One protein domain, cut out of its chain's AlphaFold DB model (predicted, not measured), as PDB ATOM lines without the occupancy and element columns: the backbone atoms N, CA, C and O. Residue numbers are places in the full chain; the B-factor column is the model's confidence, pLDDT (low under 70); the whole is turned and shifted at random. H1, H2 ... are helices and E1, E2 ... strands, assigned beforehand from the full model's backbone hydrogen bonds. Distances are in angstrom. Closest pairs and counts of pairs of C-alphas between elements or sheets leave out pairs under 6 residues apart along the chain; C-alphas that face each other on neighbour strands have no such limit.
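Overview. This is residues 22 to 115 of the 121 residues of an uncharacterized protein of Roseimicrobium sp. ORNL1 (UniProt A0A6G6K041). A small three-stranded sheet, E1, E2 and E3, has a loose set of three helices beside it, with H2 between H1 and H3; H1 and H2 only graze the sheet, and H3 packs on H2 alone. The turn of the hairpin of E1 and E2 makes one end of the longest axis, and H3 the other. The printed part has 94 residues, with three named helices and three named strands in the order H1 E1 E2 E3 H2 H3. The sheet's order is E1, E2, E3, all antiparallel, and the class is mixed, helices and strands. The whole is compact, with a radius of gyration of the C-alphas of 13.1 A, but elongated in outline, spanning 44 by 28 by 23 A.

Arrangement. The sheet is a meander, each strand the antiparallel neighbour of the one before: E1, residues 44 to 49, E2, residues 55 to 61, and E3, residues 68 to 71. E1 and E2 form a hairpin at 164 degrees between directions, with N 46 and O 59 at 2.8 A, within hydrogen-bond range. E2 and E3 form another at 171 degrees, with N 60 and O 69 at 2.8 A, also within range. H2, residues 81 to 90, is on the sheet but only grazes it with its residues 81 to 88. H1, residues 22 to 28, is only just on the sheet, with 5 pairs of C-alphas within 10 A, and only grazes it with its residues 23 to 27. H1 and H2 touch, closest at the C-alphas of Ala 26 and Ala 83, 6.2 A apart, and run opposite ways at a shallow tilt of 29 degrees. H3, residues 101 to 114, touches H2 with residues 101 to 105 alone; their closest C-alphas are those of Ser 86 and Ala 101, 5.1 A apart. H2 and H3 form a helical hairpin, opposite ways at a shallow tilt of 17 degrees. H3 is not on the sheet, and H1 and H3 are apart. In H1, H2 and H3 every O i to N i+4 pair is within hydrogen-bond range.

Along the chain. E1 is 16.6 A long from first to last C-alpha, E2 17.0 A and E3 10.4 A. H1 is 10.1 A long and begins at C-alpha 22, (308.326, 346.873, 334.635). H2 is 14.3 A long. H3 is 19.9 A long and ends at C-alpha 114, (298.795, 346.675, 308.679).

Size, cuts and confidence. The two C-alphas farthest apart are those of Ala 52 and Met 114, 45.6 A. The printed part has no cut. The link from H1 to E1, residues 29 to 43, is long. The mean pLDDT of the printed part is 88.1; residues 74 to 76 and residue 115 are under 70.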
ATOM      1  N   LYS A  22     308.911 346.717 335.973       94.50
ATOM      2  CA  LYS A  22     308.326 346.873 334.635       94.50
ATOM      3  C   LYS A  22     309.368 346.687 333.534       94.50
ATOM      4  O   LYS A  22     309.087 345.981 332.574       94.50
ATOM      5  N   LEU A  23     310.561 347.261 333.696       93.75
ATOM      6  CA  LEU A  23     311.688 347.078 332.781       93.75
ATOM      7  C   LEU A  23     312.043 345.597 332.649       93.75
ATOM      8  O   LEU A  23     312.071 345.083 331.537       93.75
ATOM      9  N   ILE A  24     312.256 344.905 333.772       92.12
ATOM     10  CA  ILE A  24     312.616 343.481 333.774       92.12
ATOM     11  C   ILE A  24     311.531 342.662 333.064       92.12
ATOM     12  O   ILE A  24     311.837 341.936 332.125       92.12
ATOM     13  N   ALA A  25     310.257 342.841 333.425       92.62
ATOM     14  CA  ALA A  25     309.152 342.125 332.783       92.62
ATOM     15  C   ALA A  25     309.049 342.406 331.269       92.62
ATOM     16  O   ALA A  25     308.767 341.495 330.486       92.62
ATOM     17  N   ALA A  26     309.308 343.645 330.847       93.25
ATOM     18  CA  ALA A  26     309.282 344.036 329.441       93.25
ATOM     19  C   ALA A  26     310.391 343.367 328.616       93.25
ATOM     20  O   ALA A  26     310.167 343.088 327.440       93.25
ATOM     21  N   VAL A  27     311.552 343.075 329.215       91.81
ATOM     22  CA  VAL A  27     312.711 342.520 328.489       91.81
ATOM     23  C   VAL A  27     312.906 341.015 328.674       91.81
ATOM     24  O   VAL A  27     313.545 340.397 327.834       91.81
ATOM     25  N   THR A  28     312.355 340.407 329.732       89.62
ATOM     26  CA  THR A  28     312.461 338.953 329.985       89.62
ATOM     27  C   THR A  28     311.149 338.190 329.783       89.62
ATOM     28  O   THR A  28     311.125 336.963 329.878       89.62
ATOM     29  N   GLY A  29     310.031 338.894 329.592       85.25
ATOM     30  CA  GLY A  29     308.714 338.289 329.388       85.25
ATOM     31  C   GLY A  29     308.543 337.654 328.002       85.25
ATOM     32  O   GLY A  29     309.292 337.932 327.069       85.25
ATOM     33  N   LYS A  30     307.516 336.811 327.852       87.44
ATOM     34  CA  LYS A  30     307.073 336.330 326.536       87.44
ATOM     35  C   LYS A  30     306.132 337.359 325.925       87.44
ATOM     36  O   LYS A  30     305.004 337.496 326.395       87.44
ATOM     37  N   HIS A  31     306.586 338.031 324.875       89.50
ATOM     38  CA  HIS A  31     305.811 339.065 324.193       89.50
ATOM     39  C   HIS A  31     305.397 338.618 322.790       89.50
ATOM     40  O   HIS A  31     306.099 337.806 322.174       89.50
ATOM     41  N   PRO A  32     304.249 339.098 322.275       86.31
ATOM     42  CA  PRO A  32     303.831 338.811 320.911       86.31
ATOM     43  C   PRO A  32     304.902 339.225 319.906       86.31
ATOM     44  O   PRO A  32     305.579 340.239 320.081       86.31
ATOM     45  N   LYS A  33     305.021 338.451 318.826       86.56
ATOM     46  CA  LYS A  33     305.824 338.873 317.682       86.56
ATOM     47  C   LYS A  33     305.196 340.117 317.070       86.56
ATOM     48  O   LYS A  33     303.978 340.179 316.938       86.56
ATOM     49  N   TYR A  34     306.035 341.054 316.666       84.88
ATOM     50  CA  TYR A  34     305.636 342.232 315.912       84.88
ATOM     51  C   TYR A  34     306.613 342.446 314.754       84.88
ATOM     52  O   TYR A  34     307.745 341.948 314.778       84.88
ATOM     53  N   PRO A  35     306.194 343.154 313.707       82.50
ATOM     54  CA  PRO A  35     307.074 343.492 312.607       82.50
ATOM     55  C   PRO A  35     308.194 344.434 313.060       82.50
ATOM     56  O   PRO A  35     307.960 345.427 313.748       82.50
ATOM     57  N   VAL A  36     309.416 344.132 312.629       83.94
ATOM     58  CA  VAL A  36     310.602 344.965 312.851       83.94
ATOM     59  C   VAL A  36     311.232 345.291 311.506       83.94
ATOM     60  O   VAL A  36     311.327 344.423 310.637       83.94
ATOM     61  N   ALA A  37     311.659 346.538 311.304       81.62
ATOM     62  CA  ALA A  37     312.375 346.876 310.078       81.62
ATOM     63  C   ALA A  37     313.833 346.392 310.149       81.62
ATOM     64  O   ALA A  37     314.434 346.323 311.223       81.62
ATOM     65  N   ALA A  38     314.433 346.119 308.987       76.75
ATOM     66  CA  ALA A  38     315.820 345.654 308.897       76.75
ATOM     67  C   ALA A  38     316.851 346.704 309.355       76.75
ATOM     68  O   ALA A  38     317.982 346.359 309.694       76.75
ATOM     69  N   CYS A  39     316.484 347.991 309.379       78.56
ATOM     70  CA  CYS A  39     317.368 349.026 309.897       78.56
ATOM     71  C   CYS A  39     317.508 348.908 311.423       78.56
ATOM     72  O   CYS A  39     316.560 348.581 312.133       78.56
ATOM     73  N   HIS A  40     318.700 349.202 311.940       74.75
ATOM     74  CA  HIS A  40     318.948 349.255 313.377       74.75
ATOM     75  C   HIS A  40     319.847 350.450 313.689       74.75
ATOM     76  O   HIS A  40     321.071 350.362 313.625       74.75
ATOM     77  N   ILE A  41     319.214 351.590 313.979       80.31
ATOM     78  CA  ILE A  41     319.881 352.830 314.397       80.31
ATOM     79  C   ILE A  41     319.445 353.114 315.843       80.31
ATOM     80  O   ILE A  41     318.595 353.985 316.071       80.31
ATOM     81  N   PRO A  42     319.918 352.317 316.821       77.50
ATOM     82  CA  PRO A  42     319.509 352.467 318.204       77.50
ATOM     83  C   PRO A  42     320.095 353.766 318.750       77.50
ATOM     84  O   PRO A  42     321.277 354.062 318.591       77.50
ATOM     85  N   ARG A  43     319.240 354.571 319.377       81.69
ATOM     86  CA  ARG A  43     319.658 355.774 320.120       81.69
ATOM     87  C   ARG A  43     319.386 355.655 321.613       81.69
ATOM     88  O   ARG A  43     319.733 356.551 322.367       81.69
ATOM     89  N   ASN A  44     318.748 354.559 322.013       89.44
ATOM     90  CA  ASN A  44     318.212 354.338 323.339       89.44
ATOM     91  C   ASN A  44     318.616 352.945 323.801       89.44
ATOM     92  O   ASN A  44     318.550 351.999 323.017       89.44
ATOM     93  N   ALA A  45     319.027 352.816 325.058       91.12
ATOM     94  CA  ALA A  45     319.400 351.532 325.623       91.12
ATOM     95  C   ALA A  45     319.175 351.492 327.136       91.12
ATOM     96  O   ALA A  45     319.235 352.519 327.811       91.12
ATOM     97  N   PHE A  46     318.980 350.286 327.659       91.56
ATOM     98  CA  PHE A  46     319.149 349.961 329.070       91.56
ATOM     99  C   PHE A  46     320.418 349.132 329.230       91.56
ATOM    100  O   PHE A  46     320.638 348.191 328.470       91.56
ATOM    101  N   VAL A  47     321.242 349.462 330.222       90.94
ATOM    102  CA  VAL A  47     322.458 348.711 330.555       90.94
ATOM    103  C   VAL A  47     322.330 348.214 331.986       90.94
ATOM    104  O   VAL A  47     322.050 348.994 332.897       90.94
ATOM    105  N   PHE A  48     322.522 346.915 332.175       90.38
ATOM    106  CA  PHE A  48     322.450 346.255 333.469       90.38
ATOM    107  C   PHE A  48     323.862 346.036 333.992       90.38
ATOM    108  O   PHE A  48     324.737 345.564 333.264       90.38
ATOM    109  N   TYR A  49     324.067 346.370 335.260       90.75
ATOM    110  CA  TYR A  49     325.359 346.285 335.921       90.75
ATOM    111  C   TYR A  49     325.305 345.288 337.074       90.75
ATOM    112  O   TYR A  49     324.274 345.148 337.731       90.75
ATOM    113  N   ASP A  50     326.423 344.620 337.333       92.75
ATOM    114  CA  ASP A  50     326.604 343.848 338.558       92.75
ATOM    115  C   ASP A  50     326.894 344.753 339.775       92.75
ATOM    116  O   ASP A  50     326.983 345.982 339.677       92.75
ATOM    117  N   ALA A  51     327.077 344.135 340.946       93.69
ATOM    118  CA  ALA A  51     327.403 344.843 342.185       93.69
ATOM    119  C   ALA A  51     328.745 345.606 342.127       93.69
ATOM    120  O   ALA A  51     328.945 346.552 342.887       93.69
ATOM    121  N   ALA A  52     329.647 345.231 341.214       94.38
ATOM    122  CA  ALA A  52     330.918 345.905 340.975       94.38
ATOM    123  C   ALA A  52     330.813 347.026 339.920       94.38
ATOM    124  O   ALA A  52     331.833 347.596 339.529       94.38
ATOM    125  N   LYS A  53     329.595 347.373 339.470       87.25
ATOM    126  CA  LYS A  53     329.322 348.343 338.396       87.25
ATOM    127  C   LYS A  53     329.936 347.949 337.048       87.25
ATOM    128  O   LYS A  53     330.201 348.816 336.213       87.25
ATOM    129  N   LYS A  54     330.144 346.655 336.800       92.88
ATOM    130  CA  LYS A  54     330.531 346.144 335.483       92.88
ATOM    131  C   LYS A  54     329.266 345.867 334.661       92.88
ATOM    132  O   LYS A  54     328.346 345.245 335.190       92.88
ATOM    133  N   PRO A  55     329.180 346.313 333.395       91.31
ATOM    134  CA  PRO A  55     328.042 345.987 332.543       91.31
ATOM    135  C   PRO A  55     328.020 344.478 332.259       91.31
ATOM    136  O   PRO A  55     329.037 343.905 331.862       91.31
ATOM    137  N   VAL A  56     326.869 343.844 332.475       93.56
ATOM    138  CA  VAL A  56     326.666 342.391 332.306       93.56
ATOM    139  C   VAL A  56     325.580 342.043 331.292       93.56
ATOM    140  O   VAL A  56     325.583 340.936 330.765       93.56
ATOM    141  N   ALA A  57     324.677 342.979 331.000       91.38
ATOM    142  CA  ALA A  57     323.661 342.834 329.968       91.38
ATOM    143  C   ALA A  57     323.253 344.205 329.418       91.38
ATOM    144  O   ALA A  57     323.438 345.232 330.080       91.38
ATOM    145  N   TYR A  58     322.663 344.231 328.227       91.81
ATOM    146  CA  TYR A  58     322.057 345.439 327.671       91.81
ATOM    147  C   TYR A  58     320.848 345.118 326.802       91.81
ATOM    148  O   TYR A  58     320.740 344.025 326.256       91.81
ATOM    149  N   VAL A  59     319.976 346.110 326.637       92.00
ATOM    150  CA  VAL A  59     318.863 346.109 325.682       92.00
ATOM    151  C   VAL A  59     318.921 347.426 324.915       92.00
ATOM    152  O   VAL A  59     318.670 348.482 325.490       92.00
ATOM    153  N   GLU A  60     319.262 347.374 323.633       91.88
ATOM    154  CA  GLU A  60     319.253 348.510 322.709       91.88
ATOM    155  C   GLU A  60     317.926 348.564 321.957       91.88
ATOM    156  O   GLU A  60     317.403 347.541 321.518       91.88
ATOM    157  N   ILE A  61     317.383 349.770 321.787       91.81
ATOM    158  CA  ILE A  61     316.040 350.002 321.264       91.81
ATOM    159  C   ILE A  61     316.090 351.089 320.196       91.81
ATOM    160  O   ILE A  61     316.639 352.182 320.389       91.81
ATOM    161  N   CYS A  62     315.421 350.828 319.077       91.44
ATOM    162  CA  CYS A  62     315.093 351.851 318.103       91.44
ATOM    163  C   CYS A  62     313.571 352.018 318.008       91.44
ATOM    164  O   CYS A  62     312.892 351.284 317.296       91.44
ATOM    165  N   PHE A  63     313.025 353.042 318.672       90.94
ATOM    166  CA  PHE A  63     311.586 353.347 318.622       90.94
ATOM    167  C   PHE A  63     311.083 353.752 317.224       90.94
ATOM    168  O   PHE A  63     309.879 353.781 316.994       90.94
ATOM    169  N   LYS A  64     311.982 354.059 316.278       88.56
ATOM    170  CA  LYS A  64     311.610 354.384 314.893       88.56
ATOM    171  C   LYS A  64     311.308 353.142 314.055       88.56
ATOM    172  O   LYS A  64     310.400 353.179 313.237       88.56
ATOM    173  N   CYS A  65     312.079 352.071 314.224       87.81
ATOM    174  CA  CYS A  65     311.945 350.855 313.416       87.81
ATOM    175  C   CYS A  65     311.476 349.628 314.199       87.81
ATOM    176  O   CYS A  65     311.419 348.532 313.639       87.81
ATOM    177  N   PHE A  66     311.201 349.814 315.492       90.12
ATOM    178  CA  PHE A  66     310.787 348.786 316.449       90.12
ATOM    179  C   PHE A  66     311.801 347.654 316.631       90.12
ATOM    180  O   PHE A  66     311.518 346.659 317.282       90.12
ATOM    181  N   ASN A  67     313.003 347.803 316.083       89.94
ATOM    182  CA  ASN A  67     314.046 346.801 316.186       89.94
ATOM    183  C   ASN A  67     314.828 346.981 317.496       89.94
ATOM    184  O   ASN A  67     315.029 348.107 317.973       89.94
ATOM    185  N   HIS A  68     315.305 345.875 318.053       90.81
ATOM    186  CA  HIS A  68     316.033 345.819 319.314       90.81
ATOM    187  C   HIS A  68     317.192 344.826 319.238       90.81
ATOM    188  O   HIS A  68     317.192 343.902 318.427       90.81
ATOM    189  N   ARG A  69     318.190 345.021 320.097       89.44
ATOM    190  CA  ARG A  69     319.287 344.070 320.311       89.44
ATOM    191  C   ARG A  69     319.468 343.849 321.794       89.44
ATOM    192  O   ARG A  69     319.346 344.790 322.573       89.44
ATOM    193  N   ILE A  70     319.751 342.613 322.176       89.25
ATOM    194  CA  ILE A  70     319.900 342.235 323.578       89.25
ATOM    195  C   ILE A  70     321.159 341.398 323.710       89.25
ATOM    196  O   ILE A  70     321.467 340.593 322.834       89.25
ATOM    197  N   SER A  71     321.892 341.616 324.794       88.94
ATOM    198  CA  SER A  71     323.013 340.774 325.187       88.94
ATOM    199  C   SER A  71     322.908 340.450 326.676       88.94
ATOM    200  O   SER A  71     322.611 341.369 327.448       88.94
ATOM    201  N   PRO A  72     323.165 339.199 327.100       86.50
ATOM    202  CA  PRO A  72     323.443 338.029 326.253       86.50
ATOM    203  C   PRO A  72     322.248 337.643 325.356       86.50
ATOM    204  O   PRO A  72     321.101 337.942 325.688       86.50
ATOM    205  N   GLU A  73     322.523 337.014 324.207       72.88
ATOM    206  CA  GLU A  73     321.507 336.542 323.248       72.88
ATOM    207  C   GLU A  73     320.724 335.349 323.828       72.88
ATOM    208  O   GLU A  73     320.942 334.205 323.449       72.88
ATOM    209  N   ASP A  74     319.838 335.593 324.797       60.91
ATOM    210  CA  ASP A  74     318.949 334.548 325.342       60.91
ATOM    211  C   ASP A  74     317.587 335.081 325.839       60.91
ATOM    212  O   ASP A  74     316.800 334.390 326.485       60.91
ATOM    213  N   SER A  75     317.244 336.336 325.549       55.09
ATOM    214  CA  SER A  75     315.986 336.925 326.016       55.09
ATOM    215  C   SER A  75     314.890 336.828 324.949       55.09
ATOM    216  O   SER A  75     314.803 337.657 324.044       55.09
ATOM    217  N   SER A  76     314.066 335.785 325.049       58.53
ATOM    218  CA  SER A  76     312.634 335.790 324.704       58.53
ATOM    219  C   SER A  76     312.178 336.415 323.370       58.53
ATOM    220  O   SER A  76     311.028 336.816 323.274       58.53
ATOM    221  N   GLY A  77     312.988 336.444 322.309       76.75
ATOM    222  CA  GLY A  77     312.587 336.895 320.966       76.75
ATOM    223  C   GLY A  77     312.192 338.379 320.877       76.75
ATOM    224  O   GLY A  77     312.951 339.194 320.358       76.75
ATOM    225  N   TYR A  78     310.999 338.722 321.363       85.56
ATOM    226  CA  TYR A  78     310.382 340.047 321.320       85.56
ATOM    227  C   TYR A  78     310.258 340.659 322.718       85.56
ATOM    228  O   TYR A  78     310.095 339.943 323.706       85.56
ATOM    229  N   ILE A  79     310.310 341.990 322.786       91.25
ATOM    230  CA  ILE A  79     310.211 342.775 324.025       91.25
ATOM    231  C   ILE A  79     308.983 343.684 324.003       91.25
ATOM    232  O   ILE A  79     308.495 344.060 322.942       91.25
ATOM    233  N   ASP A  80     308.494 344.095 325.168       93.50
ATOM    234  CA  ASP A  80     307.381 345.046 325.245       93.50
ATOM    235  C   ASP A  80     307.869 346.487 325.030       93.50
ATOM    236  O   ASP A  80     308.148 347.233 325.973       93.50
ATOM    237  N   LEU A  81     307.968 346.899 323.766       92.81
ATOM    238  CA  LEU A  81     308.414 348.246 323.401       92.81
ATOM    239  C   LEU A  81     307.518 349.357 323.963       92.81
ATOM    240  O   LEU A  81     308.017 350.447 324.236       92.81
ATOM    241  N   VAL A  82     306.220 349.104 324.162       94.50
ATOM    242  CA  VAL A  82     305.282 350.099 324.702       94.50
ATOM    243  C   VAL A  82     305.542 350.307 326.194       94.50
ATOM    244  O   VAL A  82     305.596 351.446 326.671       94.50
ATOM    245  N   ALA A  83     305.778 349.226 326.942       94.62
ATOM    246  CA  ALA A  83     306.200 349.321 328.332       94.62
ATOM    247  C   ALA A  83     307.532 350.067 328.465       94.62
ATOM    248  O   ALA A  83     307.648 350.933 329.338       94.62
ATOM    249  N   LEU A  84     308.500 349.804 327.585       94.50
ATOM    250  CA  LEU A  84     309.780 350.514 327.588       94.50
ATOM    251  C   LEU A  84     309.604 352.000 327.248       94.50
ATOM    252  O   LEU A  84     310.134 352.843 327.970       94.50
ATOM    253  N   ALA A  85     308.792 352.340 326.243       94.94
ATOM    254  CA  ALA A  85     308.474 353.724 325.891       94.94
ATOM    255  C   ALA A  85     307.916 354.517 327.087       94.94
ATOM    256  O   ALA A  85     308.323 355.649 327.336       94.94
ATOM    257  N   SER A  86     307.052 353.900 327.901       95.50
ATOM    258  CA  SER A  86     306.508 354.567 329.093       95.50
ATOM    259  C   SER A  86     307.559 354.897 330.161       95.50
ATOM    260  O   SER A  86     307.406 355.871 330.893       95.50
ATOM    261  N   ILE A  87     308.643 354.114 330.248       94.62
ATOM    262  CA  ILE A  87     309.761 354.407 331.153       94.62
ATOM    263  C   ILE A  87     310.545 355.606 330.613       94.62
ATOM    264  O   ILE A  87     310.868 356.513 331.376       94.62
ATOM    265  N   PHE A  88     310.798 355.650 329.302       92.75
ATOM    266  CA  PHE A  88     311.454 356.794 328.662       92.75
ATOM    267  C   PHE A  88     310.652 358.085 328.856       92.75
ATOM    268  O   PHE A  88     311.223 359.096 329.259       92.75
ATOM    269  N   GLU A  89     309.335 358.042 328.653       93.75
ATOM    270  CA  GLU A  89     308.454 359.191 328.882       93.75
ATOM    271  C   GLU A  89     308.493 359.673 330.338       93.75
ATOM    272  O   GLU A  89     308.676 360.867 330.578       93.75
ATOM    273  N   ALA A  90     308.394 358.760 331.311       93.19
ATOM    274  CA  ALA A  90     308.433 359.111 332.733       93.19
ATOM    275  C   ALA A  90     309.727 359.845 333.129       93.19
ATOM    276  O   ALA A  90     309.710 360.701 334.012       93.19
ATOM    277  N   HIS A  91     310.831 359.545 332.439       90.25
ATOM    278  CA  HIS A  91     312.142 360.165 332.642       90.25
ATOM    279  C   HIS A  91     312.468 361.271 331.632       90.25
ATOM    280  O   HIS A  91     313.593 361.766 331.607       90.25
ATOM    281  N   LYS A  92     311.489 361.687 330.813       89.81
ATOM    282  CA  LYS A  92     311.624 362.726 329.775       89.81
ATOM    283  C   LYS A  92     312.765 362.447 328.787       89.81
ATOM    284  O   LYS A  92     313.401 363.368 328.274       89.81
ATOM    285  N   LEU A  93     313.031 361.170 328.527       89.00
ATOM    286  CA  LEU A  93     314.048 360.719 327.587       89.00
ATOM    287  C   LEU A  93     313.490 360.693 326.152       89.00
ATOM    288  O   LEU A  93     312.314 360.382 325.944       89.00
ATOM    289  N   PRO A  94     314.318 360.991 325.138       89.00
ATOM    290  CA  PRO A  94     313.862 361.093 323.759       89.00
ATOM    291  C   PRO A  94     313.534 359.723 323.149       89.00
ATOM    292  O   PRO A  94     314.354 358.806 323.133       89.00
ATOM    293  N   MET A  95     312.365 359.614 322.517       91.25
ATOM    294  CA  MET A  95     311.942 358.422 321.761       91.25
ATOM    295  C   MET A  95     311.950 358.660 320.241       91.25
ATOM    296  O   MET A  95     311.198 358.048 319.485       91.25
ATOM    297  N   GLY A  96     312.826 359.555 319.772       85.50
ATOM    298  CA  GLY A  96     312.893 359.968 318.371       85.50
ATOM    299  C   GLY A  96     311.759 360.928 318.015       85.50
ATOM    300  O   GLY A  96     311.642 361.990 318.614       85.50
ATOM    301  N   GLU A  97     310.939 360.559 317.032       86.69
ATOM    302  CA  GLU A  97     309.785 361.355 316.576       86.69
ATOM    303  C   GLU A  97     308.566 361.204 317.514       86.69
ATOM    304  O   GLU A  97     307.610 361.981 317.453       86.69
ATOM    305  N   HIS A  98     308.617 360.233 318.430       90.56
ATOM    306  CA  HIS A  98     307.546 359.944 319.376       90.56
ATOM    307  C   HIS A  98     307.639 360.837 320.612       90.56
ATOM    308  O   HIS A  98     308.572 360.725 321.405       90.56
ATOM    309  N   LYS A  99     306.659 361.731 320.780       87.38
ATOM    310  CA  LYS A  99     306.621 362.697 321.890       87.38
ATOM    311  C   LYS A  99     306.162 362.090 323.219       87.38
ATOM    312  O   LYS A  99     306.562 362.579 324.267       87.38
ATOM    313  N   THR A 100     305.318 361.063 323.166       94.25
ATOM    314  CA  THR A 100     304.713 360.390 324.327       94.25
ATOM    315  C   THR A 100     304.655 358.887 324.073       94.25
ATOM    316  O   THR A 100     304.697 358.449 322.915       94.25
ATOM    317  N   ALA A 101     304.523 358.074 325.125       93.75
ATOM    318  CA  ALA A 101     304.339 356.635 324.962       93.75
ATOM    319  C   ALA A 101     302.996 356.313 324.292       93.75
ATOM    320  O   ALA A 101     302.897 355.324 323.572       93.75
ATOM    321  N   ALA A 102     301.982 357.169 324.468       95.19
ATOM    322  CA  ALA A 102     300.709 357.057 323.762       95.19
ATOM    323  C   ALA A 102     300.884 357.222 322.241       95.19
ATOM    324  O   ALA A 102     300.454 356.355 321.486       95.19
ATOM    325  N   HIS A 103     301.601 358.260 321.796       94.12
ATOM    326  CA  HIS A 103     301.879 358.477 320.370       94.12
ATOM    327  C   HIS A 103     302.721 357.339 319.765       94.12
ATOM    328  O   HIS A 103     302.468 356.888 318.645       94.12
ATOM    329  N   PHE A 104     303.688 356.819 320.533       94.38
ATOM    330  CA  PHE A 104     304.429 355.619 320.147       94.38
ATOM    331  C   PHE A 104     303.501 354.408 319.986       94.38
ATOM    332  O   PHE A 104     303.565 353.721 318.970       94.38
ATOM    333  N   LYS A 105     302.620 354.161 320.965       94.81
ATOM    334  CA  LYS A 105     301.683 353.034 320.951       94.81
ATOM    335  C   LYS A 105     300.745 353.090 319.749       94.81
ATOM    336  O   LYS A 105     300.553 352.072 319.097       94.81
ATOM    337  N   GLU A 106     300.202 354.261 319.425       93.50
ATOM    338  CA  GLU A 106     299.350 354.448 318.244       93.50
ATOM    339  C   GLU A 106     300.082 354.067 316.950       93.50
ATOM    340  O   GLU A 106     299.548 353.315 316.132       93.50
ATOM    341  N   SER A 107     301.328 354.525 316.799       90.56
ATOM    342  CA  SER A 107     302.176 354.206 315.644       90.56
ATOM    343  C   SER A 107     302.509 352.713 315.570       90.56
ATOM    344  O   SER A 107     302.434 352.100 314.503       90.56
ATOM    345  N   PHE A 108     302.855 352.119 316.712       91.19
ATOM    346  CA  PHE A 108     303.169 350.701 316.837       91.19
ATOM    347  C   PHE A 108     301.954 349.826 316.493       91.19
ATOM    348  O   PHE A 108     302.061 348.924 315.664       91.19
ATOM    349  N   ASP A 109     300.780 350.138 317.046       91.69
ATOM    350  CA  ASP A 109     299.537 349.406 316.788       91.69
ATOM    351  C   ASP A 109     299.061 349.555 315.338       91.69
ATOM    352  O   ASP A 109     298.464 348.630 314.784       91.69
ATOM    353  N   ALA A 110     299.269 350.716 314.710       89.44
ATOM    354  CA  ALA A 110     298.935 350.925 313.303       89.44
ATOM    355  C   ALA A 110     299.765 350.005 312.395       89.44
ATOM    356  O   ALA A 110     299.200 349.281 311.578       89.44
ATOM    357  N   ILE A 111     301.084 349.969 312.594       84.69
ATOM    358  CA  ILE A 111     301.990 349.129 311.800       84.69
ATOM    359  C   ILE A 111     301.761 347.643 312.086       84.69
ATOM    360  O   ILE A 111     301.725 346.835 311.157       84.69
ATOM    361  N   ASN A 112     301.556 347.275 313.353       84.38
ATOM    362  CA  ASN A 112     301.273 345.894 313.727       84.38
ATOM    363  C   ASN A 112     299.965 345.397 313.087       84.38
ATOM    364  O   ASN A 112     299.908 344.267 312.621       84.38
ATOM    365  N   ARG A 113     298.929 346.245 312.996       85.56
ATOM    366  CA  ARG A 113     297.683 345.906 312.287       85.56
ATOM    367  C   ARG A 113     297.886 345.756 310.783       85.56
ATOM    368  O   ARG A 113     297.503 344.725 310.245       85.56
ATOM    369  N   MET A 114     298.544 346.717 310.130       77.50
ATOM    370  CA  MET A 114     298.795 346.675 308.679       77.50
ATOM    371  C   MET A 114     299.536 345.410 308.230       77.50
ATOM    372  O   MET A 114     299.353 344.955 307.109       77.50
ATOM    373  N   LEU A 115     300.378 344.840 309.095       68.94
ATOM    374  CA  LEU A 115     301.181 343.655 308.784       68.94
ATOM    375  C   LEU A 115     300.528 342.335 309.234       68.94
ATOM    376  O   LEU A 115     301.075 341.263 308.976       68.94
TER     377      LEU A 115